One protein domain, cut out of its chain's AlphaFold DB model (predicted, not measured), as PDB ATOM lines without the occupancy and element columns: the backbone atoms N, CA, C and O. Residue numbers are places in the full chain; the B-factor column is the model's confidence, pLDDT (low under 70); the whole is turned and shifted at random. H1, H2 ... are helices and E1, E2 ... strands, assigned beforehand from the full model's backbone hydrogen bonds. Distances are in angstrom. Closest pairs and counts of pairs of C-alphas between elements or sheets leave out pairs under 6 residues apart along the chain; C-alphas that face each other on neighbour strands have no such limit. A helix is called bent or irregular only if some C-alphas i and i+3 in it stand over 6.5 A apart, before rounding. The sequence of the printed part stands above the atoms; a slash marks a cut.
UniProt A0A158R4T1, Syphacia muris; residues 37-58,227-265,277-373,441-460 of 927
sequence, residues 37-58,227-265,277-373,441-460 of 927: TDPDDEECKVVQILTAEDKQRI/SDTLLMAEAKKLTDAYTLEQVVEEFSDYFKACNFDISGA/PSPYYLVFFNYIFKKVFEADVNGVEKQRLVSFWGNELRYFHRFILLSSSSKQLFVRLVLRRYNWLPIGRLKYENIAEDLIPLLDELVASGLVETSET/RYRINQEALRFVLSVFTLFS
ATOM      1  N   THR A  37       8.283  43.610 -32.247       45.94
ATOM      2  CA  THR A  37       7.063  43.860 -31.457       45.94
ATOM      3  C   THR A  37       6.735  45.338 -31.275       45.94
ATOM      4  O   THR A  37       5.603  45.636 -30.928       45.94
ATOM      5  N   ASP A  38       7.693  46.244 -31.494       46.41
ATOM      6  CA  ASP A  38       7.497  47.682 -31.295       46.41
ATOM      7  C   ASP A  38       8.408  48.499 -32.241       46.41
ATOM      8  O   ASP A  38       9.607  48.220 -32.320       46.41
ATOM      9  N   PRO A  39       7.906  49.501 -32.988       34.31
ATOM     10  CA  PRO A  39       8.736  50.326 -33.874       34.31
ATOM     11  C   PRO A  39       9.772  51.201 -33.143       34.31
ATOM     12  O   PRO A  39      10.725  51.652 -33.780       34.31
ATOM     13  N   ASP A  40       9.623  51.394 -31.825       40.75
ATOM     14  CA  ASP A  40      10.601  52.059 -30.945       40.75
ATOM     15  C   ASP A  40      11.533  51.074 -30.211       40.75
ATOM     16  O   ASP A  40      12.325  51.472 -29.345       40.75
ATOM     17  N   ASP A  41      11.476  49.790 -30.574       41.50
ATOM     18  CA  ASP A  41      12.399  48.781 -30.085       41.50
ATOM     19  C   ASP A  41      13.762  48.969 -30.779       41.50
ATOM     20  O   ASP A  41      14.095  48.336 -31.783       41.50
ATOM     21  N   GLU A  42      14.604  49.850 -30.226       39.81
ATOM     22  CA  GLU A  42      16.048  49.808 -30.501       39.81
ATOM     23  C   GLU A  42      16.652  48.425 -30.123       39.81
ATOM     24  O   GLU A  42      17.816  48.181 -30.444       39.81
ATOM     25  N   GLU A  43      15.896  47.507 -29.484       46.84
ATOM     26  CA  GLU A  43      16.370  46.198 -29.002       46.84
ATOM     27  C   GLU A  43      16.584  45.127 -30.083       46.84
ATOM     28  O   GLU A  43      17.213  44.126 -29.768       46.84
ATOM     29  N   CYS A  44      16.167  45.288 -31.342       39.91
ATOM     30  CA  CYS A  44      16.564  44.366 -32.421       39.91
ATOM     31  C   CYS A  44      16.266  44.975 -33.796       39.91
ATOM     32  O   CYS A  44      15.439  44.477 -34.561       39.91
ATOM     33  N   LYS A  45      16.996  46.025 -34.191       30.64
ATOM     34  CA  LYS A  45      17.257  46.135 -35.629       30.64
ATOM     35  C   LYS A  45      18.092  44.919 -35.992       30.64
ATOM     36  O   LYS A  45      19.177  44.741 -35.442       30.64
ATOM     37  N   VAL A  46      17.630  44.117 -36.947       35.56
ATOM     38  CA  VAL A  46      18.544  43.297 -37.739       35.56
ATOM     39  C   VAL A  46      19.455  44.290 -38.459       35.56
ATOM     40  O   VAL A  46      19.148  44.774 -39.544       35.56
ATOM     41  N   VAL A  47      20.537  44.691 -37.791       34.00
ATOM     42  CA  VAL A  47      21.556  45.575 -38.364       34.00
ATOM     43  C   VAL A  47      22.312  44.815 -39.459       34.00
ATOM     44  O   VAL A  47      22.837  45.427 -40.383       34.00
ATOM     45  N   GLN A  48      22.303  43.479 -39.365       34.41
ATOM     46  CA  GLN A  48      22.907  42.535 -40.291       34.41
ATOM     47  C   GLN A  48      22.212  41.167 -40.174       34.41
ATOM     48  O   GLN A  48      22.058  40.635 -39.075       34.41
ATOM     49  N   ILE A  49      21.789  40.586 -41.301       38.59
ATOM     50  CA  ILE A  49      21.489  39.151 -41.376       38.59
ATOM     51  C   ILE A  49      22.843  38.476 -41.527       38.59
ATOM     52  O   ILE A  49      23.483  38.665 -42.554       38.59
ATOM     53  N   LEU A  50      23.274  37.732 -40.510       32.44
ATOM     54  CA  LEU A  50      24.542  37.019 -40.577       32.44
ATOM     55  C   LEU A  50      24.452  35.952 -41.671       32.44
ATOM     56  O   LEU A  50      23.753  34.944 -41.506       32.44
ATOM     57  N   THR A  51      25.137  36.192 -42.785       37.03
ATOM     58  CA  THR A  51      25.376  35.168 -43.803       37.03
ATOM     59  C   THR A  51      26.229  34.041 -43.208       37.03
ATOM     60  O   THR A  51      26.775  34.168 -42.108       37.03
ATOM     61  N   ALA A  52      26.349  32.915 -43.911       36.66
ATOM     62  CA  ALA A  52      27.320  31.876 -43.559       36.66
ATOM     63  C   ALA A  52      28.725  32.478 -43.347       36.66
ATOM     64  O   ALA A  52      29.391  32.187 -42.355       36.66
ATOM     65  N   GLU A  53      29.102  33.431 -44.203       36.81
ATOM     66  CA  GLU A  53      30.359  34.178 -44.127       36.81
ATOM     67  C   GLU A  53      30.437  35.081 -42.893       36.81
ATOM     68  O   GLU A  53      31.491  35.183 -42.279       36.81
ATOM     69  N   ASP A  54      29.339  35.709 -42.467       36.53
ATOM     70  CA  ASP A  54      29.331  36.518 -41.247       36.53
ATOM     71  C   ASP A  54      29.375  35.662 -39.980       36.53
ATOM     72  O   ASP A  54      29.989  36.058 -38.994       36.53
ATOM     73  N   LYS A  55      28.774  34.466 -39.992       38.31
ATOM     74  CA  LYS A  55      28.934  33.488 -38.905       38.31
ATOM     75  C   LYS A  55      30.358  32.955 -38.859       38.31
ATOM     76  O   LYS A  55      30.897  32.803 -37.769       38.31
ATOM     77  N   GLN A  56      30.979  32.732 -40.014       39.31
ATOM     78  CA  GLN A  56      32.385  32.361 -40.128       39.31
ATOM     79  C   GLN A  56      33.280  33.506 -39.634       39.31
ATOM     80  O   GLN A  56      34.142  33.280 -38.792       39.31
ATOM     81  N   ARG A  57      32.996  34.756 -40.016       37.88
ATOM     82  CA  ARG A  57      33.695  35.967 -39.560       37.88
ATOM     83  C   ARG A  57      33.501  36.216 -38.060       37.88
ATOM     84  O   ARG A  57      34.465  36.558 -37.390       37.88
ATOM     85  N   ILE A  58      32.318  35.970 -37.494       37.47
ATOM     86  CA  ILE A  58      32.041  36.072 -36.048       37.47
ATOM     87  C   ILE A  58      32.634  34.896 -35.270       37.47
ATOM     88  O   ILE A  58      33.141  35.094 -34.172       37.47
ATOM     89  N   SER A 227       4.868  60.954  -0.151       44.62
ATOM     90  CA  SER A 227       4.150  59.748  -0.591       44.62
ATOM     91  C   SER A 227       5.092  58.616  -1.020       44.62
ATOM     92  O   SER A 227       5.033  57.514  -0.480       44.62
ATOM     93  N   ASP A 228       6.028  58.890  -1.929       39.53
ATOM     94  CA  ASP A 228       6.729  57.812  -2.646       39.53
ATOM     95  C   ASP A 228       7.865  57.200  -1.817       39.53
ATOM     96  O   ASP A 228       8.140  56.003  -1.887       39.53
ATOM     97  N   THR A 229       8.489  58.000  -0.948       48.00
ATOM     98  CA  THR A 229       9.499  57.515   0.008       48.00
ATOM     99  C   THR A 229       8.881  56.626   1.088       48.00
ATOM    100  O   THR A 229       9.542  55.714   1.588       48.00
ATOM    101  N   LEU A 230       7.616  56.878   1.447       50.34
ATOM    102  CA  LEU A 230       6.863  56.060   2.394       50.34
ATOM    103  C   LEU A 230       6.513  54.704   1.767       50.34
ATOM    104  O   LEU A 230       6.776  53.679   2.389       50.34
ATOM    105  N   LEU A 231       6.052  54.700   0.510       51.12
ATOM    106  CA  LEU A 231       5.728  53.487  -0.253       51.12
ATOM    107  C   LEU A 231       6.952  52.587  -0.486       51.12
ATOM    108  O   LEU A 231       6.877  51.380  -0.258       51.12
ATOM    109  N   MET A 232       8.112  53.160  -0.839       54.22
ATOM    110  CA  MET A 232       9.375  52.406  -0.930       54.22
ATOM    111  C   MET A 232       9.779  51.777   0.410       54.22
ATOM    112  O   MET A 232      10.247  50.638   0.464       54.22
ATOM    113  N   ALA A 233       9.621  52.518   1.510       57.12
ATOM    114  CA  ALA A 233       9.918  52.010   2.843       57.12
ATOM    115  C   ALA A 233       8.941  50.900   3.261       57.12
ATOM    116  O   ALA A 233       9.327  49.998   3.998       57.12
ATOM    117  N   GLU A 234       7.699  50.948   2.790       57.56
ATOM    118  CA  GLU A 234       6.641  49.988   3.099       57.56
ATOM    119  C   GLU A 234       6.794  48.682   2.308       57.56
ATOM    120  O   GLU A 234       6.799  47.610   2.913       57.56
ATOM    121  N   ALA A 235       7.082  48.740   1.003       56.25
ATOM    122  CA  ALA A 235       7.430  47.564   0.195       56.25
ATOM    123  C   ALA A 235       8.736  46.892   0.667       56.25
ATOM    124  O   ALA A 235       8.858  45.662   0.720       56.25
ATOM    125  N   LYS A 236       9.719  47.699   1.087       60.78
ATOM    126  CA  LYS A 236      10.944  47.192   1.713       60.78
ATOM    127  C   LYS A 236      10.657  46.517   3.058       60.78
ATOM    128  O   LYS A 236      11.158  45.425   3.283       60.78
ATOM    129  N   LYS A 237       9.791  47.087   3.905       63.34
ATOM    130  CA  LYS A 237       9.337  46.451   5.158       63.34
ATOM    131  C   LYS A 237       8.585  45.137   4.924       63.34
ATOM    132  O   LYS A 237       8.835  44.179   5.646       63.34
ATOM    133  N   LEU A 238       7.703  45.083   3.922       64.06
ATOM    134  CA  LEU A 238       6.959  43.875   3.532       64.06
ATOM    135  C   LEU A 238       7.897  42.741   3.114       64.06
ATOM    136  O   LEU A 238       7.706  41.598   3.513       64.06
ATOM    137  N   THR A 239       8.944  43.060   2.351       67.12
ATOM    138  CA  THR A 239       9.937  42.056   1.946       67.12
ATOM    139  C   THR A 239      10.907  41.700   3.065       67.12
ATOM    140  O   THR A 239      11.234  40.527   3.198       67.12
ATOM    141  N   ASP A 240      11.330  42.659   3.892       71.19
ATOM    142  CA  ASP A 240      12.238  42.449   5.029       71.19
ATOM    143  C   ASP A 240      11.588  41.669   6.193       71.19
ATOM    144  O   ASP A 240      12.307  41.157   7.051       71.19
ATOM    145  N   ALA A 241      10.256  41.522   6.205       77.44
ATOM    146  CA  ALA A 241       9.527  40.690   7.168       77.44
ATOM    147  C   ALA A 241       9.810  39.183   7.014       77.44
ATOM    148  O   ALA A 241       9.714  38.441   7.990       77.44
ATOM    149  N   TYR A 242      10.184  38.737   5.810       83.62
ATOM    150  CA  TYR A 242      10.550  37.348   5.537       83.62
ATOM    151  C   TYR A 242      12.029  37.095   5.863       83.62
ATOM    152  O   TYR A 242      12.915  37.883   5.496       83.62
ATOM    153  N   THR A 243      12.303  35.958   6.509       89.31
ATOM    154  CA  THR A 243      13.659  35.390   6.606       89.31
ATOM    155  C   THR A 243      14.173  35.013   5.214       89.31
ATOM    156  O   THR A 243      13.393  34.855   4.274       89.31
ATOM    157  N   LEU A 244      15.491  34.889   5.042       88.75
ATOM    158  CA  LEU A 244      16.054  34.557   3.729       88.75
ATOM    159  C   LEU A 244      15.699  33.129   3.303       88.75
ATOM    160  O   LEU A 244      15.523  32.871   2.119       88.75
ATOM    161  N   GLU A 245      15.539  32.226   4.264       86.75
ATOM    162  CA  GLU A 245      15.072  30.864   4.048       86.75
ATOM    163  C   GLU A 245      13.642  30.857   3.498       86.75
ATOM    164  O   GLU A 245      13.385  30.196   2.493       86.75
ATOM    165  N   GLN A 246      12.743  31.657   4.083       88.81
ATOM    166  CA  GLN A 246      11.379  31.817   3.568       88.81
ATOM    167  C   GLN A 246      11.369  32.463   2.177       88.81
ATOM    168  O   GLN A 246      10.608  32.046   1.315       88.81
ATOM    169  N   VAL A 247      12.252  33.437   1.918       89.69
ATOM    170  CA  VAL A 247      12.399  34.024   0.575       89.69
ATOM    171  C   VAL A 247      12.760  32.958  -0.467       89.69
ATOM    172  O   VAL A 247      12.215  32.969  -1.566       89.69
ATOM    173  N   VAL A 248      13.657  32.024  -0.139       88.38
ATOM    174  CA  VAL A 248      14.016  30.921  -1.047       88.38
ATOM    175  C   VAL A 248      12.846  29.949  -1.245       88.38
ATOM    176  O   VAL A 248      12.691  29.405  -2.334       88.38
ATOM    177  N   GLU A 249      12.002  29.740  -0.235       86.56
ATOM    178  CA  GLU A 249      10.790  28.913  -0.362       86.56
ATOM    179  C   GLU A 249       9.770  29.525  -1.322       86.56
ATOM    180  O   GLU A 249       9.293  28.832  -2.222       86.56
ATOM    181  N   GLU A 250       9.550  30.836  -1.222       89.19
ATOM    182  CA  GLU A 250       8.715  31.586  -2.164       89.19
ATOM    183  C   GLU A 250       9.225  31.466  -3.610       89.19
ATOM    184  O   GLU A 250       8.429  31.453  -4.549       89.19
ATOM    185  N   PHE A 251      10.539  31.317  -3.831       90.06
ATOM    186  CA  PHE A 251      11.066  31.078  -5.181       90.06
ATOM    187  C   PHE A 251      10.601  29.733  -5.725       90.06
ATOM    188  O   PHE A 251      10.126  29.671  -6.855       90.06
ATOM    189  N   SER A 252      10.723  28.664  -4.935       84.19
ATOM    190  CA  SER A 252      10.282  27.328  -5.346       84.19
ATOM    191  C   SER A 252       8.787  27.302  -5.650       84.19
ATOM    192  O   SER A 252       8.368  26.684  -6.627       84.19
ATOM    193  N   ASP A 253       7.969  27.982  -4.851       86.00
ATOM    194  CA  ASP A 253       6.526  28.030  -5.085       86.00
ATOM    195  C   ASP A 253       6.174  28.891  -6.302       86.00
ATOM    196  O   ASP A 253       5.381  28.463  -7.148       86.00
ATOM    197  N   TYR A 254       6.857  30.024  -6.490       88.81
ATOM    198  CA  TYR A 254       6.770  30.813  -7.716       88.81
ATOM    199  C   TYR A 254       7.149  29.991  -8.954       88.81
ATOM    200  O   TYR A 254       6.455  30.044  -9.971       88.81
ATOM    201  N   PHE A 255       8.215  29.192  -8.884       86.31
ATOM    202  CA  PHE A 255       8.660  28.375 -10.006       86.31
ATOM    203  C   PHE A 255       7.746  27.178 -10.299       86.31
ATOM    204  O   PHE A 255       7.640  26.761 -11.452       86.31
ATOM    205  N   LYS A 256       7.061  26.619  -9.297       82.56
ATOM    206  CA  LYS A 256       6.006  25.617  -9.531       82.56
ATOM    207  C   LYS A 256       4.773  26.244 -10.181       82.56
ATOM    208  O   LYS A 256       4.160  25.618 -11.038       82.56
ATOM    209  N   ALA A 257       4.419  27.463  -9.772       81.75
ATOM    210  CA  ALA A 257       3.274  28.196 -10.310       81.75
ATOM    211  C   ALA A 257       3.521  28.713 -11.735       81.75
ATOM    212  O   ALA A 257       2.601  28.774 -12.551       81.75
ATOM    213  N   CYS A 258       4.764  29.070 -12.059       75.81
ATOM    214  CA  CYS A 258       5.164  29.368 -13.424       75.81
ATOM    215  C   CYS A 258       5.071  28.085 -14.258       75.81
ATOM    216  O   CYS A 258       5.888  27.179 -14.107       75.81
ATOM    217  N   ASN A 259       4.088  28.001 -15.159       58.88
ATOM    218  CA  ASN A 259       4.021  26.901 -16.113       58.88
ATOM    219  C   ASN A 259       5.194  27.008 -17.101       58.88
ATOM    220  O   ASN A 259       5.110  27.657 -18.142       58.88
ATOM    221  N   PHE A 260       6.318  26.393 -16.741       61.44
ATOM    222  CA  PHE A 260       7.512  26.268 -17.567       61.44
ATOM    223  C   PHE A 260       7.413  25.071 -18.504       61.44
ATOM    224  O   PHE A 260       8.417  24.374 -18.677       61.44
ATOM    225  N   ASP A 261       6.240  24.766 -19.060       49.91
ATOM    226  CA  ASP A 261       6.160  23.693 -20.040       49.91
ATOM    227  C   ASP A 261       6.870  24.124 -21.329       49.91
ATOM    228  O   ASP A 261       6.305  24.674 -22.269       49.91
ATOM    229  N   ILE A 262       8.183  23.918 -21.311       52.16
ATOM    230  CA  ILE A 262       9.105  24.109 -22.418       52.16
ATOM    231  C   ILE A 262       9.395  22.738 -23.071       52.16
ATOM    232  O   ILE A 262      10.358  22.593 -23.826       52.16
ATOM    233  N   SER A 263       8.608  21.707 -22.724       42.00
ATOM    234  CA  SER A 263       8.714  20.343 -23.254       42.00
ATOM    235  C   SER A 263       7.745  20.093 -24.413       42.00
ATOM    236  O   SER A 263       8.068  19.326 -25.322       42.00
ATOM    237  N   GLY A 264       6.619  20.812 -24.448       40.59
ATOM    238  CA  GLY A 264       5.758  20.904 -25.620       40.59
ATOM    239  C   GLY A 264       6.373  21.776 -26.718       40.59
ATOM    240  O   GLY A 264       6.987  22.814 -26.455       40.59
ATOM    241  N   ALA A 265       6.176  21.391 -27.983       36.66
ATOM    242  CA  ALA A 265       6.183  22.390 -29.045       36.66
ATOM    243  C   ALA A 265       5.208  23.502 -28.624       36.66
ATOM    244  O   ALA A 265       4.175  23.206 -28.029       36.66
ATOM    245  N   PRO A 277      -0.090  33.541 -24.001       60.91
ATOM    246  CA  PRO A 277       1.148  32.924 -23.549       60.91
ATOM    247  C   PRO A 277       2.073  34.027 -23.039       60.91
ATOM    248  O   PRO A 277       2.261  35.031 -23.728       60.91
ATOM    249  N   SER A 278       2.637  33.853 -21.840       71.12
ATOM    250  CA  SER A 278       3.666  34.762 -21.325       71.12
ATOM    251  C   SER A 278       4.723  34.993 -22.414       71.12
ATOM    252  O   SER A 278       5.153  34.023 -23.048       71.12
ATOM    253  N   PRO A 279       5.168  36.238 -22.649       84.12
ATOM    254  CA  PRO A 279       6.110  36.507 -23.723       84.12
ATOM    255  C   PRO A 279       7.425  35.758 -23.494       84.12
ATOM    256  O   PRO A 279       7.860  35.574 -22.351       84.12
ATOM    257  N   TYR A 280       8.077  35.350 -24.586       84.88
ATOM    258  CA  TYR A 280       9.250  34.468 -24.539       84.88
ATOM    259  C   TYR A 280      10.364  35.003 -23.623       84.88
ATOM    260  O   TYR A 280      10.973  34.234 -22.883       84.88
ATOM    261  N   TYR A 281      10.596  36.322 -23.618       89.19
ATOM    262  CA  TYR A 281      11.632  36.946 -22.798       89.19
ATOM    263  C   TYR A 281      11.365  36.771 -21.296       89.19
ATOM    264  O   TYR A 281      12.292  36.495 -20.540       89.19
ATOM    265  N   LEU A 282      10.105  36.847 -20.851       90.75
ATOM    266  CA  LEU A 282       9.738  36.623 -19.451       90.75
ATOM    267  C   LEU A 282       9.824  35.132 -19.093       90.75
ATOM    268  O   LEU A 282      10.292  34.782 -18.010       90.75
ATOM    269  N   VAL A 283       9.428  34.249 -20.018       89.19
ATOM    270  CA  VAL A 283       9.537  32.791 -19.837       89.19
ATOM    271  C   VAL A 283      10.995  32.378 -19.644       89.19
ATOM    272  O   VAL A 283      11.316  31.697 -18.671       89.19
ATOM    273  N   PHE A 284      11.895  32.815 -20.531       91.25
ATOM    274  CA  PHE A 284      13.309  32.456 -20.432       91.25
ATOM    275  C   PHE A 284      14.024  33.160 -19.283       91.25
ATOM    276  O   PHE A 284      14.859  32.527 -18.645       91.25
ATOM    277  N   PHE A 285      13.659  34.403 -18.951       94.69
ATOM    278  CA  PHE A 285      14.136  35.059 -17.732       94.69
ATOM    279  C   PHE A 285      13.838  34.193 -16.501       94.69
ATOM    280  O   PHE A 285      14.745  33.834 -15.753       94.69
ATOM    281  N   ASN A 286      12.586  33.765 -16.335       92.81
ATOM    282  CA  ASN A 286      12.199  32.912 -15.216       92.81
ATOM    283  C   ASN A 286      12.857  31.523 -15.275       92.81
ATOM    284  O   ASN A 286      13.232  30.990 -14.235       92.81
ATOM    285  N   TYR A 287      13.052  30.945 -16.466       90.31
ATOM    286  CA  TYR A 287      13.756  29.667 -16.627       90.31
ATOM    287  C   TYR A 287      15.232  29.756 -16.223       90.31
ATOM    288  O   TYR A 287      15.725  28.851 -15.555       90.31
ATOM    289  N   ILE A 288      15.927  30.841 -16.575       91.62
ATOM    290  CA  ILE A 288      17.310  31.103 -16.145       91.62
ATOM    291  C   ILE A 288      17.377  31.155 -14.618       91.62
ATOM    292  O   ILE A 288      18.185  30.458 -14.005       91.62
ATOM    293  N   PHE A 289      16.487  31.931 -13.997       92.56
ATOM    294  CA  PHE A 289      16.406  32.052 -12.543       92.56
ATOM    295  C   PHE A 289      16.104  30.710 -11.874       92.56
ATOM    296  O   PHE A 289      16.806  30.323 -10.941       92.56
ATOM    297  N   LYS A 290      15.135  29.958 -12.404       88.69
ATOM    298  CA  LYS A 290      14.827  28.597 -11.959       88.69
ATOM    299  C   LYS A 290      16.056  27.704 -12.045       88.69
ATOM    300  O   LYS A 290      16.406  27.047 -11.078       88.69
ATOM    301  N   LYS A 291      16.752  27.696 -13.180       85.81
ATOM    302  CA  LYS A 291      17.934  26.853 -13.379       85.81
ATOM    303  C   LYS A 291      19.084  27.218 -12.451       85.81
ATOM    304  O   LYS A 291      19.807  26.318 -12.064       85.81
ATOM    305  N   VAL A 292      19.256  28.479 -12.070       87.31
ATOM    306  CA  VAL A 292      20.323  28.878 -11.136       87.31
ATOM    307  C   VAL A 292      19.943  28.608  -9.677       87.31
ATOM    308  O   VAL A 292      20.802  28.194  -8.902       87.31
ATOM    309  N   PHE A 293      18.679  28.816  -9.295       86.00
ATOM    310  CA  PHE A 293      18.227  28.680  -7.903       86.00
ATOM    311  C   PHE A 293      17.677  27.292  -7.541       86.00
ATOM    312  O   PHE A 293      17.723  26.925  -6.374       86.00
ATOM    313  N   GLU A 294      17.201  26.503  -8.506       77.06
ATOM    314  CA  GLU A 294      16.764  25.109  -8.316       77.06
ATOM    315  C   GLU A 294      17.763  24.082  -8.871       77.06
ATOM    316  O   GLU A 294      17.475  22.885  -8.851       77.06
ATOM    317  N   ALA A 295      18.920  24.499  -9.404       63.12
ATOM    318  CA  ALA A 295      19.928  23.545  -9.860       63.12
ATOM    319  C   ALA A 295      20.380  22.641  -8.708       63.12
ATOM    320  O   ALA A 295      21.174  23.035  -7.856       63.12
ATOM    321  N   ASP A 296      19.985  21.374  -8.792       50.09
ATOM    322  CA  ASP A 296      20.528  20.256  -8.017       50.09
ATOM    323  C   ASP A 296      21.938  19.847  -8.512       50.09
ATOM    324  O   ASP A 296      22.356  18.690  -8.478       50.09
ATOM    325  N   VAL A 297      22.702  20.811  -9.036       39.78
ATOM    326  CA  VAL A 297      24.042  20.610  -9.590       39.78
ATOM    327  C   VAL A 297      25.035  20.994  -8.496       39.78
ATOM    328  O   VAL A 297      25.442  22.148  -8.372       39.78
ATOM    329  N   ASN A 298      25.391  19.985  -7.694       38.47
ATOM    330  CA  ASN A 298      26.266  19.991  -6.507       38.47
ATOM    331  C   ASN A 298      25.570  20.047  -5.134       38.47
ATOM    332  O   ASN A 298      26.225  20.454  -4.172       38.47
ATOM    333  N   GLY A 299      24.296  19.645  -5.010       43.41
ATOM    334  CA  GLY A 299      23.645  19.536  -3.696       43.41
ATOM    335  C   GLY A 299      23.697  20.848  -2.912       43.41
ATOM    336  O   GLY A 299      24.100  20.880  -1.749       43.41
ATOM    337  N   VAL A 300      23.390  21.962  -3.579       51.81
ATOM    338  CA  VAL A 300      23.310  23.268  -2.926       51.81
ATOM    339  C   VAL A 300      22.074  23.241  -2.033       51.81
ATOM    340  O   VAL A 300      20.973  23.571  -2.456       51.81
ATOM    341  N   GLU A 301      22.256  22.818  -0.783       65.38
ATOM    342  CA  GLU A 301      21.247  22.973   0.262       65.38
ATOM    343  C   GLU A 301      20.771  24.433   0.276       65.38
ATOM    344  O   GLU A 301      21.577  25.346   0.067       65.38
ATOM    345  N   LYS A 302      19.481  24.683   0.554       73.44
ATOM    346  CA  LYS A 302      18.903  26.040   0.697       73.44
ATOM    347  C   LYS A 302      19.836  26.988   1.475       73.44
ATOM    348  O   LYS A 302      20.000  28.154   1.123       73.44
ATOM    349  N   GLN A 303      20.521  26.449   2.481       75.56
ATOM    350  CA  GLN A 303      21.511  27.127   3.311       75.56
ATOM    351  C   GLN A 303      22.693  27.728   2.528       75.56
ATOM    352  O   GLN A 303      23.149  28.824   2.848       75.56
ATOM    353  N   ARG A 304      23.183  27.063   1.477       79.12
ATOM    354  CA  ARG A 304      24.276  27.557   0.629       79.12
ATOM    355  C   ARG A 304      23.819  28.694  -0.289       79.12
ATOM    356  O   ARG A 304      24.587  29.635  -0.478       79.12
ATOM    357  N   LEU A 305      22.576  28.675  -0.789       82.88
ATOM    358  CA  LEU A 305      21.996  29.822  -1.510       82.88
ATOM    359  C   LEU A 305      21.892  31.046  -0.600       82.88
ATOM    360  O   LEU A 305      22.346  32.126  -0.977       82.88
ATOM    361  N   VAL A 306      21.356  30.861   0.610       87.75
ATOM    362  CA  VAL A 306      21.254  31.928   1.615       87.75
ATOM    363  C   VAL A 306      22.639  32.452   1.997       87.75
ATOM    364  O   VAL A 306      22.849  33.664   2.009       87.75
ATOM    365  N   SER A 307      23.609  31.567   2.237       88.25
ATOM    366  CA  SER A 307      24.976  31.955   2.597       88.25
ATOM    367  C   SER A 307      25.695  32.718   1.483       88.25
ATOM    368  O   SER A 307      26.481  33.614   1.782       88.25
ATOM    369  N   PHE A 308      25.478  32.357   0.216       89.38
ATOM    370  CA  PHE A 308      26.154  32.994  -0.913       89.38
ATOM    371  C   PHE A 308      25.493  34.326  -1.293       89.38
ATOM    372  O   PHE A 308      26.161  35.356  -1.390       89.38
ATOM    373  N   TRP A 309      24.173  34.322  -1.496       90.81
ATOM    374  CA  TRP A 309      23.439  35.481  -2.007       90.81
ATOM    375  C   TRP A 309      22.991  36.444  -0.907       90.81
ATOM    376  O   TRP A 309      22.926  37.650  -1.149       90.81
ATOM    377  N   GLY A 310      22.722  35.962   0.306       91.62
ATOM    378  CA  GLY A 310      22.281  36.789   1.427       91.62
ATOM    379  C   GLY A 310      21.063  37.654   1.079       91.62
ATOM    380  O   GLY A 310      20.123  37.211   0.423       91.62
ATOM    381  N   ASN A 311      21.104  38.930   1.472       92.38
ATOM    382  CA  ASN A 311      20.024  39.892   1.204       92.38
ATOM    383  C   ASN A 311      19.758  40.174  -0.284       92.38
ATOM    384  O   ASN A 311      18.717  40.743  -0.600       92.38
ATOM    385  N   GLU A 312      20.642  39.772  -1.197       92.38
ATOM    386  CA  GLU A 312      20.455  39.991  -2.638       92.38
ATOM    387  C   GLU A 312      19.288  39.165  -3.185       92.38
ATOM    388  O   GLU A 312      18.617  39.587  -4.123       92.38
ATOM    389  N   LEU A 313      18.960  38.042  -2.532       93.00
ATOM    390  CA  LEU A 313      17.762  37.248  -2.827       93.00
ATOM    391  C   LEU A 313      16.491  38.110  -2.783       93.00
ATOM    392  O   LEU A 313      15.538  37.875  -3.526       93.00
ATOM    393  N   ARG A 314      16.484  39.181  -1.980       93.69
ATOM    394  CA  ARG A 314      15.338  40.089  -1.895       93.69
ATOM    395  C   ARG A 314      15.056  40.817  -3.214       93.69
ATOM    396  O   ARG A 314      13.915  41.216  -3.413       93.69
ATOM    397  N   TYR A 315      16.022  40.965  -4.126       95.44
ATOM    398  CA  TYR A 315      15.759  41.528  -5.456       95.44
ATOM    399  C   TYR A 315      14.841  40.625  -6.281       95.44
ATOM    400  O   TYR A 315      13.856  41.111  -6.835       95.44
ATOM    401  N   PHE A 316      15.097  39.313  -6.308       95.50
ATOM    402  CA  PHE A 316      14.185  38.388  -6.985       95.50
ATOM    403  C   PHE A 316      12.858  38.255  -6.234       95.50
ATOM    404  O   PHE A 316      11.806  38.236  -6.862       95.50
ATOM    405  N   HIS A 317      12.882  38.281  -4.897       94.31
ATOM    406  CA  HIS A 317      11.655  38.292  -4.098       94.31
ATOM    407  C   HIS A 317      10.742  39.480  -4.446       94.31
ATOM    408  O   HIS A 317       9.545  39.330  -4.653       94.31
ATOM    409  N   ARG A 318      11.308  40.683  -4.586       95.19
ATOM    410  CA  ARG A 318      10.551  41.867  -5.021       95.19
ATOM    411  C   ARG A 318       9.986  41.686  -6.423       95.19
ATOM    412  O   ARG A 318       8.853  42.080  -6.658       95.19
ATOM    413  N   PHE A 319      10.748  41.065  -7.324       95.88
ATOM    414  CA  PHE A 319      10.291  40.779  -8.680       95.88
ATOM    415  C   PHE A 319       9.094  39.817  -8.701       95.88
ATOM    416  O   PHE A 319       8.124  40.089  -9.408       95.88
ATOM    417  N   ILE A 320       9.110  38.726  -7.923       93.38
ATOM    418  CA  ILE A 320       7.997  37.759  -7.922       93.38
ATOM    419  C   ILE A 320       6.688  38.372  -7.397       93.38
ATOM    420  O   ILE A 320       5.615  37.975  -7.853       93.38
ATOM    421  N   LEU A 321       6.776  39.380  -6.521       92.31
ATOM    422  CA  LEU A 321       5.631  40.091  -5.941       92.31
ATOM    423  C   LEU A 321       4.995  41.134  -6.877       92.31
ATOM    424  O   LEU A 321       3.907  41.617  -6.582       92.31
ATOM    425  N   LEU A 322       5.642  41.477  -7.996       93.81
ATOM    426  CA  LEU A 322       5.107  42.440  -8.964       93.81
ATOM    427  C   LEU A 322       3.851  41.921  -9.679       93.81
ATOM    428  O   LEU A 322       3.682  40.715  -9.884       93.81
ATOM    429  N   SER A 323       3.030  42.829 -10.194       93.44
ATOM    430  CA  SER A 323       1.987  42.515 -11.169       93.44
ATOM    431  C   SER A 323       2.566  41.896 -12.454       93.44
ATOM    432  O   SER A 323       3.729  42.104 -12.811       93.44
ATOM    433  N   SER A 324       1.758  41.122 -13.188       89.44
ATOM    434  CA  SER A 324       2.207  40.444 -14.416       89.44
ATOM    435  C   SER A 324       2.737  41.414 -15.481       89.44
ATOM    436  O   SER A 324       3.727  41.105 -16.145       89.44
ATOM    437  N   SER A 325       2.125  42.592 -15.635       92.88
ATOM    438  CA  SER A 325       2.588  43.621 -16.576       92.88
ATOM    439  C   SER A 325       3.876  44.299 -16.100       92.88
ATOM    440  O   SER A 325       4.788  44.502 -16.901       92.88
ATOM    441  N   SER A 326       4.027  44.559 -14.796       95.62
ATOM    442  CA  SER A 326       5.270  45.111 -14.238       95.62
ATOM    443  C   SER A 326       6.439  44.131 -14.310       95.62
ATOM    444  O   SER A 326       7.561  44.552 -14.588       95.62
ATOM    445  N   LYS A 327       6.200  42.818 -14.164       94.88
ATOM    446  CA  LYS A 327       7.222  41.791 -14.444       94.88
ATOM    447  C   LYS A 327       7.716  41.873 -15.890       94.88
ATOM    448  O   LYS A 327       8.924  41.867 -16.121       94.88
ATOM    449  N   GLN A 328       6.803  41.978 -16.859       94.00
ATOM    450  CA  GLN A 328       7.160  42.116 -18.278       94.00
ATOM    451  C   GLN A 328       7.978  43.387 -18.532       94.00
ATOM    452  O   GLN A 328       9.041  43.317 -19.153       94.00
ATOM    453  N   LEU A 329       7.525  44.527 -17.999       95.94
ATOM    454  CA  LEU A 329       8.215  45.806 -18.151       95.94
ATOM    455  C   LEU A 329       9.604  45.784 -17.501       95.94
ATOM    456  O   LEU A 329      10.567  46.244 -18.107       95.94
ATOM    457  N   PHE A 330       9.740  45.204 -16.306       97.38
ATOM    458  CA  PHE A 330      11.035  45.057 -15.640       97.38
ATOM    459  C   PHE A 330      12.033  44.282 -16.501       97.38
ATOM    460  O   PHE A 330      13.157  44.745 -16.696       97.38
ATOM    461  N   VAL A 331      11.622  43.131 -17.047       96.19
ATOM    462  CA  VAL A 331      12.503  42.327 -17.904       96.19
ATOM    463  C   VAL A 331      12.878  43.107 -19.163       96.19
ATOM    464  O   VAL A 331      14.053  43.138 -19.506       96.19
ATOM    465  N   ARG A 332      11.941  43.819 -19.803       93.88
ATOM    466  CA  ARG A 332      12.272  44.701 -20.934       93.88
ATOM    467  C   ARG A 332      13.323  45.739 -20.566       93.88
ATOM    468  O   ARG A 332      14.329  45.850 -21.254       93.88
ATOM    469  N   LEU A 333      13.166  46.425 -19.434       94.31
ATOM    470  CA  LEU A 333      14.166  47.387 -18.972       94.31
ATOM    471  C   LEU A 333      15.543  46.727 -18.780       94.31
ATOM    472  O   LEU A 333      16.532  47.296 -19.236       94.31
ATOM    473  N   VAL A 334      15.620  45.531 -18.175       94.31
ATOM    474  CA  VAL A 334      16.876  44.763 -17.983       94.31
ATOM    475  C   VAL A 334      17.573  44.460 -19.308       94.31
ATOM    476  O   VAL A 334      18.801  44.502 -19.387       94.31
ATOM    477  N   LEU A 335      16.796  44.165 -20.346       91.94
ATOM    478  CA  LEU A 335      17.292  43.831 -21.681       91.94
ATOM    479  C   LEU A 335      17.650  45.071 -22.517       91.94
ATOM    480  O   LEU A 335      18.188  44.935 -23.618       91.94
ATOM    481  N   ARG A 336      17.460  46.283 -21.981       87.56
ATOM    482  CA  ARG A 336      17.983  47.523 -22.565       87.56
ATOM    483  C   ARG A 336      19.384  47.828 -22.069       87.56
ATOM    484  O   ARG A 336      19.853  47.360 -21.033       87.56
ATOM    485  N   ARG A 337      20.060  48.710 -22.800       83.88
ATOM    486  CA  ARG A 337      21.279  49.333 -22.298       83.88
ATOM    487  C   ARG A 337      20.983  50.115 -21.014       83.88
ATOM    488  O   ARG A 337      20.078  50.946 -20.979       83.88
ATOM    489  N   TYR A 338      21.815  49.907 -19.999       88.31
ATOM    490  CA  TYR A 338      21.723  50.605 -18.723       88.31
ATOM    491  C   TYR A 338      21.915  52.124 -18.879       88.31
ATOM    492  O   TYR A 338      23.026  52.601 -19.114       88.31
ATOM    493  N   ASN A 339      20.827  52.891 -18.768       88.00
ATOM    494  CA  ASN A 339      20.833  54.355 -18.830       88.00
ATOM    495  C   ASN A 339      19.548  54.951 -18.217       88.00
ATOM    496  O   ASN A 339      18.574  54.239 -17.994       88.00
ATOM    497  N   TRP A 340      19.530  56.265 -17.972       91.50
ATOM    498  CA  TRP A 340      18.317  57.015 -17.631       91.50
ATOM    499  C   TRP A 340      17.427  57.203 -18.860       91.50
ATOM    500  O   TRP A 340      17.787  57.922 -19.795       91.50
ATOM    501  N   LEU A 341      16.245  56.598 -18.830       90.75
ATOM    502  CA  LEU A 341      15.291  56.571 -19.929       90.75
ATOM    503  C   LEU A 341      14.173  57.589 -19.676       90.75
ATOM    504  O   LEU A 341      13.500  57.506 -18.647       90.75
ATOM    505  N   PRO A 342      13.962  58.571 -20.569       90.69
ATOM    506  CA  PRO A 342      12.801  59.447 -20.478       90.69
ATOM    507  C   PRO A 342      11.524  58.671 -20.804       90.69
ATOM    508  O   PRO A 342      11.524  57.848 -21.718       90.69
ATOM    509  N   ILE A 343      10.432  58.979 -20.097       89.50
ATOM    510  CA  ILE A 343       9.143  58.283 -20.267       89.50
ATOM    511  C   ILE A 343       8.668  58.261 -21.728       89.50
ATOM    512  O   ILE A 343       8.222  57.231 -22.211       89.50
ATOM    513  N   GLY A 344       8.875  59.346 -22.482       84.69
ATOM    514  CA  GLY A 344       8.480  59.428 -23.894       84.69
ATOM    515  C   GLY A 344       9.261  58.520 -24.859       84.69
ATOM    516  O   GLY A 344       8.885  58.434 -26.022       84.69
ATOM    517  N   ARG A 345      10.343  57.867 -24.409       84.88
ATOM    518  CA  ARG A 345      11.102  56.862 -25.185       84.88
ATOM    519  C   ARG A 345      10.783  55.419 -24.778       84.88
ATOM    520  O   ARG A 345      11.408  54.491 -25.290       84.88
ATOM    521  N   LEU A 346       9.874  55.227 -23.826       87.75
ATOM    522  CA  LEU A 346       9.381  53.915 -23.431       87.75
ATOM    523  C   LEU A 346       8.015  53.718 -24.085       87.75
ATOM    524  O   LEU A 346       7.052  54.373 -23.693       87.75
ATOM    525  N   LYS A 347       7.945  52.837 -25.081       86.75
ATOM    526  CA  LYS A 347       6.692  52.380 -25.683       86.75
ATOM    527  C   LYS A 347       6.703  50.860 -25.694       86.75
ATOM    528  O   LYS A 347       7.665  50.268 -26.171       86.75
ATOM    529  N   TYR A 348       5.691  50.291 -25.051       88.00
ATOM    530  CA  TYR A 348       5.463  48.856 -24.930       88.00
ATOM    531  C   TYR A 348       3.951  48.627 -24.965       88.00
ATOM    532  O   TYR A 348       3.335  48.294 -23.950       88.00
ATOM    533  N   GLU A 349       3.343  48.886 -26.126       84.81
ATOM    534  CA  GLU A 349       1.878  48.893 -26.302       84.81
ATOM    535  C   GLU A 349       1.253  47.527 -25.978       84.81
ATOM    536  O   GLU A 349       0.128  47.435 -25.494       84.81
ATOM    537  N   ASN A 350       2.022  46.454 -26.168       82.12
ATOM    538  CA  ASN A 350       1.645  45.091 -25.807       82.12
ATOM    539  C   ASN A 350       1.644  44.809 -24.291       82.12
ATOM    540  O   ASN A 350       1.130  43.769 -23.880       82.12
ATOM    541  N   ILE A 351       2.228  45.689 -23.471       88.50
ATOM    542  CA  ILE A 351       2.239  45.580 -22.005       88.50
ATOM    543  C   ILE A 351       1.152  46.472 -21.401       88.50
ATOM    544  O   ILE A 351       0.352  45.989 -20.595       88.50
ATOM    545  N   ALA A 352       1.145  47.761 -21.753       88.88
ATOM    546  CA  ALA A 352       0.134  48.736 -21.344       88.88
ATOM    547  C   ALA A 352       0.216  50.016 -22.196       88.88
ATOM    548  O   ALA A 352       1.301  50.413 -22.620       88.88
ATOM    549  N   GLU A 353      -0.920  50.699 -22.377       88.44
ATOM    550  CA  GLU A 353      -0.980  52.017 -23.033       88.44
ATOM    551  C   GLU A 353      -0.294  53.113 -22.198       88.44
ATOM    552  O   GLU A 353       0.437  53.943 -22.736       88.44
ATOM    553  N   ASP A 354      -0.497  53.096 -20.874       91.06
ATOM    554  CA  ASP A 354       0.192  53.972 -19.924       91.06
ATOM    555  C   ASP A 354       1.142  53.155 -19.040       91.06
ATOM    556  O   ASP A 354       0.726  52.302 -18.253       91.06
ATOM    557  N   LEU A 355       2.440  53.430 -19.171       94.50
ATOM    558  CA  LEU A 355       3.492  52.748 -18.421       94.50
ATOM    559  C   LEU A 355       3.748  53.368 -17.042       94.50
ATOM    560  O   LEU A 355       4.435  52.742 -16.236       94.50
ATOM    561  N   ILE A 356       3.237  54.572 -16.751       93.50
ATOM    562  CA  ILE A 356       3.528  55.280 -15.494       93.50
ATOM    563  C   ILE A 356       3.109  54.459 -14.262       93.50
ATOM    564  O   ILE A 356       3.962  54.274 -13.395       93.50
ATOM    565  N   PRO A 357       1.895  53.874 -14.180       95.12
ATOM    566  CA  PRO A 357       1.503  53.072 -13.018       95.12
ATOM    567  C   PRO A 357       2.408  51.852 -12.792       95.12
ATOM    568  O   PRO A 357       2.725  51.515 -11.653       95.12
ATOM    569  N   LEU A 358       2.865  51.212 -13.876       96.31
ATOM    570  CA  LEU A 358       3.781  50.070 -13.806       96.31
ATOM    571  C   LEU A 358       5.177  50.509 -13.341       96.31
ATOM    572  O   LEU A 358       5.811  49.847 -12.525       96.31
ATOM    573  N   LEU A 359       5.664  51.649 -13.836       95.56
ATOM    574  CA  LEU A 359       6.937  52.226 -13.408       95.56
ATOM    575  C   LEU A 359       6.897  52.665 -11.944       95.56
ATOM    576  O   LEU A 359       7.877  52.450 -11.235       95.56
ATOM    577  N   ASP A 360       5.781  53.219 -11.477       93.69
ATOM    578  CA  ASP A 360       5.593  53.608 -10.079       93.69
ATOM    579  C   ASP A 360       5.569  52.372  -9.159       93.69
ATOM    580  O   ASP A 360       6.198  52.389  -8.100       93.69
ATOM    581  N   GLU A 361       4.960  51.258  -9.590       95.56
ATOM    582  CA  GLU A 361       5.052  49.959  -8.901       95.56
ATOM    583  C   GLU A 361       6.509  49.462  -8.824       95.56
ATOM    584  O   GLU A 361       7.000  49.081  -7.755       95.56
ATOM    585  N   LEU A 362       7.247  49.514  -9.938       96.00
ATOM    586  CA  LEU A 362       8.657  49.117  -9.988       96.00
ATOM    587  C   LEU A 362       9.546  50.003  -9.106       96.00
ATOM    588  O   LEU A 362      10.471  49.505  -8.457       96.00
ATOM    589  N   VAL A 363       9.254  51.301  -9.048       95.38
ATOM    590  CA  VAL A 363       9.920  52.268  -8.174       95.38
ATOM    591  C   VAL A 363       9.608  51.965  -6.708       95.38
ATOM    592  O   VAL A 363      10.537  51.858  -5.907       95.38
ATOM    593  N   ALA A 364       8.342  51.727  -6.355       91.38
ATOM    594  CA  ALA A 364       7.940  51.346  -5.001       91.38
ATOM    595  C   ALA A 364       8.607  50.035  -4.549       91.38
ATOM    596  O   ALA A 364       9.058  49.935  -3.410       91.38
ATOM    597  N   SER A 365       8.766  49.060  -5.450       92.94
ATOM    598  CA  SER A 365       9.484  47.810  -5.160       92.94
ATOM    599  C   SER A 365      10.996  47.999  -4.945       92.94
ATOM    600  O   SER A 365      11.659  47.116  -4.402       92.94
ATOM    601  N   GLY A 366      11.570  49.135  -5.359       92.88
ATOM    602  CA  GLY A 366      13.010  49.408  -5.302       92.88
ATOM    603  C   GLY A 366      13.833  48.717  -6.396       92.88
ATOM    604  O   GLY A 366      15.059  48.656  -6.289       92.88
ATOM    605  N   LEU A 367      13.183  48.179  -7.433       95.75
ATOM    606  CA  LEU A 367      13.837  47.586  -8.606       95.75
ATOM    607  C   LEU A 367      14.186  48.629  -9.678       95.75
ATOM    608  O   LEU A 367      15.104  48.420 -10.472       95.75
ATOM    609  N   VAL A 368      13.487  49.765  -9.681       96.44
ATOM    610  CA  VAL A 368      13.701  50.899 -10.590       96.44
ATOM    611  C   VAL A 368      13.884  52.183  -9.778       96.44
ATOM    612  O   VAL A 368      13.315  52.363  -8.707       96.44
ATOM    613  N   GLU A 369      14.711  53.083 -10.288       95.50
ATOM    614  CA  GLU A 369      14.959  54.421  -9.765       95.50
ATOM    615  C   GLU A 369      14.254  55.456 -10.647       95.50
ATOM    616  O   GLU A 369      14.222  55.317 -11.871       95.50
ATOM    617  N   THR A 370      13.738  56.523 -10.035       94.06
ATOM    618  CA  THR A 370      13.130  57.664 -10.738       94.06
ATOM    619  C   THR A 370      13.972  58.924 -10.565       94.06
ATOM    620  O   THR A 370      14.554  59.170  -9.505       94.06
ATOM    621  N   SER A 371      14.024  59.758 -11.604       91.75
ATOM    622  CA  SER A 371      14.744  61.030 -11.579       91.75
ATOM    623  C   SER A 371      14.175  62.039 -10.575       91.75
ATOM    624  O   SER A 371      14.863  62.997 -10.213       91.75
ATOM    625  N   GLU A 372      12.937  61.831 -10.123       87.50
ATOM    626  CA  GLU A 372      12.244  62.699  -9.169       87.50
ATOM    627  C   GLU A 372      12.849  62.588  -7.763       87.50
ATOM    628  O   GLU A 372      13.110  63.605  -7.114       87.50
ATOM    629  N   THR A 373      13.155  61.364  -7.329       86.56
ATOM    630  CA  THR A 373      13.730  61.078  -6.007       86.56
ATOM    631  C   THR A 373      15.249  60.923  -6.043       86.56
ATOM    632  O   THR A 373      15.905  61.060  -5.008       86.56
ATOM    633  N   ARG A 441      12.158  60.492 -15.648       93.25
ATOM    634  CA  ARG A 441      13.058  59.480 -16.196       93.25
ATOM    635  C   ARG A 441      13.206  58.331 -15.227       93.25
ATOM    636  O   ARG A 441      13.200  58.540 -14.018       93.25
ATOM    637  N   TYR A 442      13.428  57.156 -15.784       94.69
ATOM    638  CA  TYR A 442      13.537  55.919 -15.035       94.69
ATOM    639  C   TYR A 442      14.813  55.184 -15.429       94.69
ATOM    640  O   TYR A 442      15.281  55.286 -16.563       94.69
ATOM    641  N   ARG A 443      15.399  54.457 -14.487       94.50
ATOM    642  CA  ARG A 443      16.554  53.588 -14.717       94.50
ATOM    643  C   ARG A 443      16.448  52.402 -13.779       94.50
ATOM    644  O   ARG A 443      15.985  52.558 -12.659       94.50
ATOM    645  N   ILE A 444      16.896  51.227 -14.195       96.00
ATOM    646  CA  ILE A 444      16.968  50.082 -13.281       96.00
ATOM    647  C   ILE A 444      17.885  50.421 -12.108       96.00
ATOM    648  O   ILE A 444      18.904  51.086 -12.281       96.00
ATOM    649  N   ASN A 445      17.544  49.947 -10.917       95.44
ATOM    650  CA  ASN A 445      18.450  50.031  -9.787       95.44
ATOM    651  C   ASN A 445      19.751  49.258 -10.085       95.44
ATOM    652  O   ASN A 445      19.713  48.093 -10.479       95.44
ATOM    653  N   GLN A 446      20.907  49.898  -9.892       94.12
ATOM    654  CA  GLN A 446      22.202  49.315 -10.272       94.12
ATOM    655  C   GLN A 446      22.466  47.958  -9.605       94.12
ATOM    656  O   GLN A 446      22.980  47.042 -10.243       94.12
ATOM    657  N   GLU A 447      22.084  47.823  -8.338       95.19
ATOM    658  CA  GLU A 447      22.270  46.598  -7.561       95.19
ATOM    659  C   GLU A 447      21.350  45.477  -8.058       95.19
ATOM    660  O   GLU A 447      21.800  44.348  -8.253       95.19
ATOM    661  N   ALA A 448      20.092  45.804  -8.377       96.31
ATOM    662  CA  ALA A 448      19.164  44.863  -9.002       96.31
ATOM    663  C   ALA A 448      19.684  44.377 -10.366       96.31
ATOM    664  O   ALA A 448      19.654  43.178 -10.645       96.31
ATOM    665  N   LEU A 449      20.212  45.283 -11.199       95.94
ATOM    666  CA  LEU A 449      20.810  44.915 -12.484       95.94
ATOM    667  C   LEU A 449      22.031  44.008 -12.294       95.94
ATOM    668  O   LEU A 449      22.123  42.972 -12.949       95.94
ATOM    669  N   ARG A 450      22.953  44.358 -11.387       96.38
ATOM    670  CA  ARG A 450      24.136  43.540 -11.083       96.38
ATOM    671  C   ARG A 450      23.750  42.135 -10.633       96.38
ATOM    672  O   ARG A 450      24.346  41.163 -11.099       96.38
ATOM    673  N   PHE A 451      22.748  42.021  -9.764       96.88
ATOM    674  CA  PHE A 451      22.220  40.737  -9.315       96.88
ATOM    675  C   PHE A 451      21.672  39.917 -10.493       96.88
ATOM    676  O   PHE A 451      22.110  38.788 -10.702       96.88
ATOM    677  N   VAL A 452      20.807  40.500 -11.329       97.50
ATOM    678  CA  VAL A 452      20.252  39.823 -12.515       97.50
ATOM    679  C   VAL A 452      21.353  39.371 -13.482       97.50
ATOM    680  O   VAL A 452      21.373  38.213 -13.900       97.50
ATOM    681  N   LEU A 453      22.314  40.245 -13.799       96.75
ATOM    682  CA  LEU A 453      23.441  39.911 -14.674       96.75
ATOM    683  C   LEU A 453      24.342  38.826 -14.073       96.75
ATOM    684  O   LEU A 453      24.921  38.035 -14.819       96.75
ATOM    685  N   SER A 454      24.440  38.751 -12.744       95.81
ATOM    686  CA  SER A 454      25.148  37.674 -12.045       95.81
ATOM    687  C   SER A 454      24.443  36.331 -12.231       95.81
ATOM    688  O   SER A 454      25.103  35.351 -12.568       95.81
ATOM    689  N   VAL A 455      23.110  36.287 -12.103       94.81
ATOM    690  CA  VAL A 455      22.318  35.072 -12.372       94.81
ATOM    691  C   VAL A 455      22.480  34.632 -13.832       94.81
ATOM    692  O   VAL A 455      22.802  33.475 -14.092       94.81
ATOM    693  N   PHE A 456      22.361  35.557 -14.787       95.81
ATOM    694  CA  PHE A 456      22.570  35.261 -16.210       95.81
ATOM    695  C   PHE A 456      23.988  34.731 -16.481       95.81
ATOM    696  O   PHE A 456      24.163  33.775 -17.230       95.81
ATOM    697  N   THR A 457      25.001  35.318 -15.835       94.12
ATOM    698  CA  THR A 457      26.404  34.898 -15.967       94.12
ATOM    699  C   THR A 457      26.643  33.487 -15.430       94.12
ATOM    700  O   THR A 457      27.437  32.751 -16.005       94.12
ATOM    701  N   LEU A 458      25.972  33.094 -14.345       92.19
ATOM    702  CA  LEU A 458      26.066  31.731 -13.816       92.19
ATOM    703  C   LEU A 458      25.359  30.711 -14.711       92.19
ATOM    704  O   LEU A 458      25.829  29.581 -14.821       92.19
ATOM    705  N   PHE A 459      24.252  31.106 -15.345       91.62
ATOM    706  CA  PHE A 459      23.504  30.251 -16.263       91.62
ATOM    707  C   PHE A 459      24.248  30.007 -17.578       91.62
ATOM    708  O   PHE A 459      24.364  28.865 -18.012       91.62
ATOM    709  N   SER A 460      24.749  31.070 -18.214       92.81
ATOM    710  CA  SER A 460      25.535  30.960 -19.443       92.81
ATOM    711  C   SER A 460      26.748  31.891 -19.413       92.81
ATOM    712  O   SER A 460      26.700  33.010 -19.927       92.81
TER     713      SER A 460
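What this domain is: This is residues 37 to 58, 227 to 265, 277 to 373 and 441 to 460 of the 927 residues of a protein of Syphacia muris (UniProt A0A158R4T1). A small two-stranded ribbon, E1 and E2, sits at one end of a body of crossing helices; H7 and part of H6 pack on it, and H8 runs on from E2 to reach H4 and H5. H3 packs on H5, H2 joins H5 to H7, and residues 44 to 49 and 51 to 57 stick out far from this body, the latter with most of H1. The printed part has 178 residues, with eight named helices and two named strands in the order H1 H2 H3 H4 H5 H6 H7 E1 E2 H8. The sheet is antiparallel, the class is mostly helix, and the whole is compact, with a radius of gyration of the C-alphas of 17.7 A and spans of 52 by 46 by 29 A.

Where its parts are: Find C-alpha 368 at (13.701, 50.899, -10.590), where E1, residues 368 to 370, begins; E2 is residues 441 to 444. From there H8, residues 446 to 459, runs 20.0 A to C-alpha 459 at (23.504, 30.251, -16.263). Look before E1 for H7, residues 356 to 364, and H6, residues 324 to 335, 17.1 A long. H5, residues 302 to 320, spans 18.2 A; it is irregular, with C-alphas 308 and 311 9.5 A apart, and has a kink of 103 degrees near residue 311. H4 is residues 280 to 293, 19.8 A; H3 is residues 244 to 257, 20.0 A; H2 is residues 227 to 240, 19.9 A. H1, residues 52 to 58, begins at C-alpha 52, (27.320, 31.876, -43.559).

How they stand to each other: Start at E1 and E2, antiparallel at 155 degrees, where N 369 and O 443 are 2.7 A apart, within hydrogen-bond range. Residues 341 to 342 pair antiparallel with 441 to 442 of E2. The closest C-alphas of H7 and E1, Leu 362 and Val 368, are 5.4 A apart. H6 touches H7 about perpendicular, at 78 degrees, closest at C-alphas 326 and 358, 5.2 A. H4 and H8 touch at 77 degrees, about perpendicular, closest at C-alphas 292 and 459, 6.2 A. H3 touches H5 at a steep tilt of 59 degrees, closest at C-alphas 244 and 306, 6.2 A. H2 touches H7, closest at C-alphas 232 and 364, 4.4 A. Every O i to N i+4 pair is within hydrogen-bond range in H1, H2, H3, H4, H6, H7 and H8; in H5, 9 of 15 are.

The domain as a whole: The C-alphas of Glu 53 and Ser 227, the two farthest apart, are 56.9 A apart. Look for three cuts: C-alphas 58 and 227 are 50.9 A apart, 265 and 277 12.9 A, 373 and 441 10.3 A. The link from H6 to H7 is long. Confidence is under 70 at residues 37 to 58, 227 to 239, 259 to 265, 277 and 295 to 301.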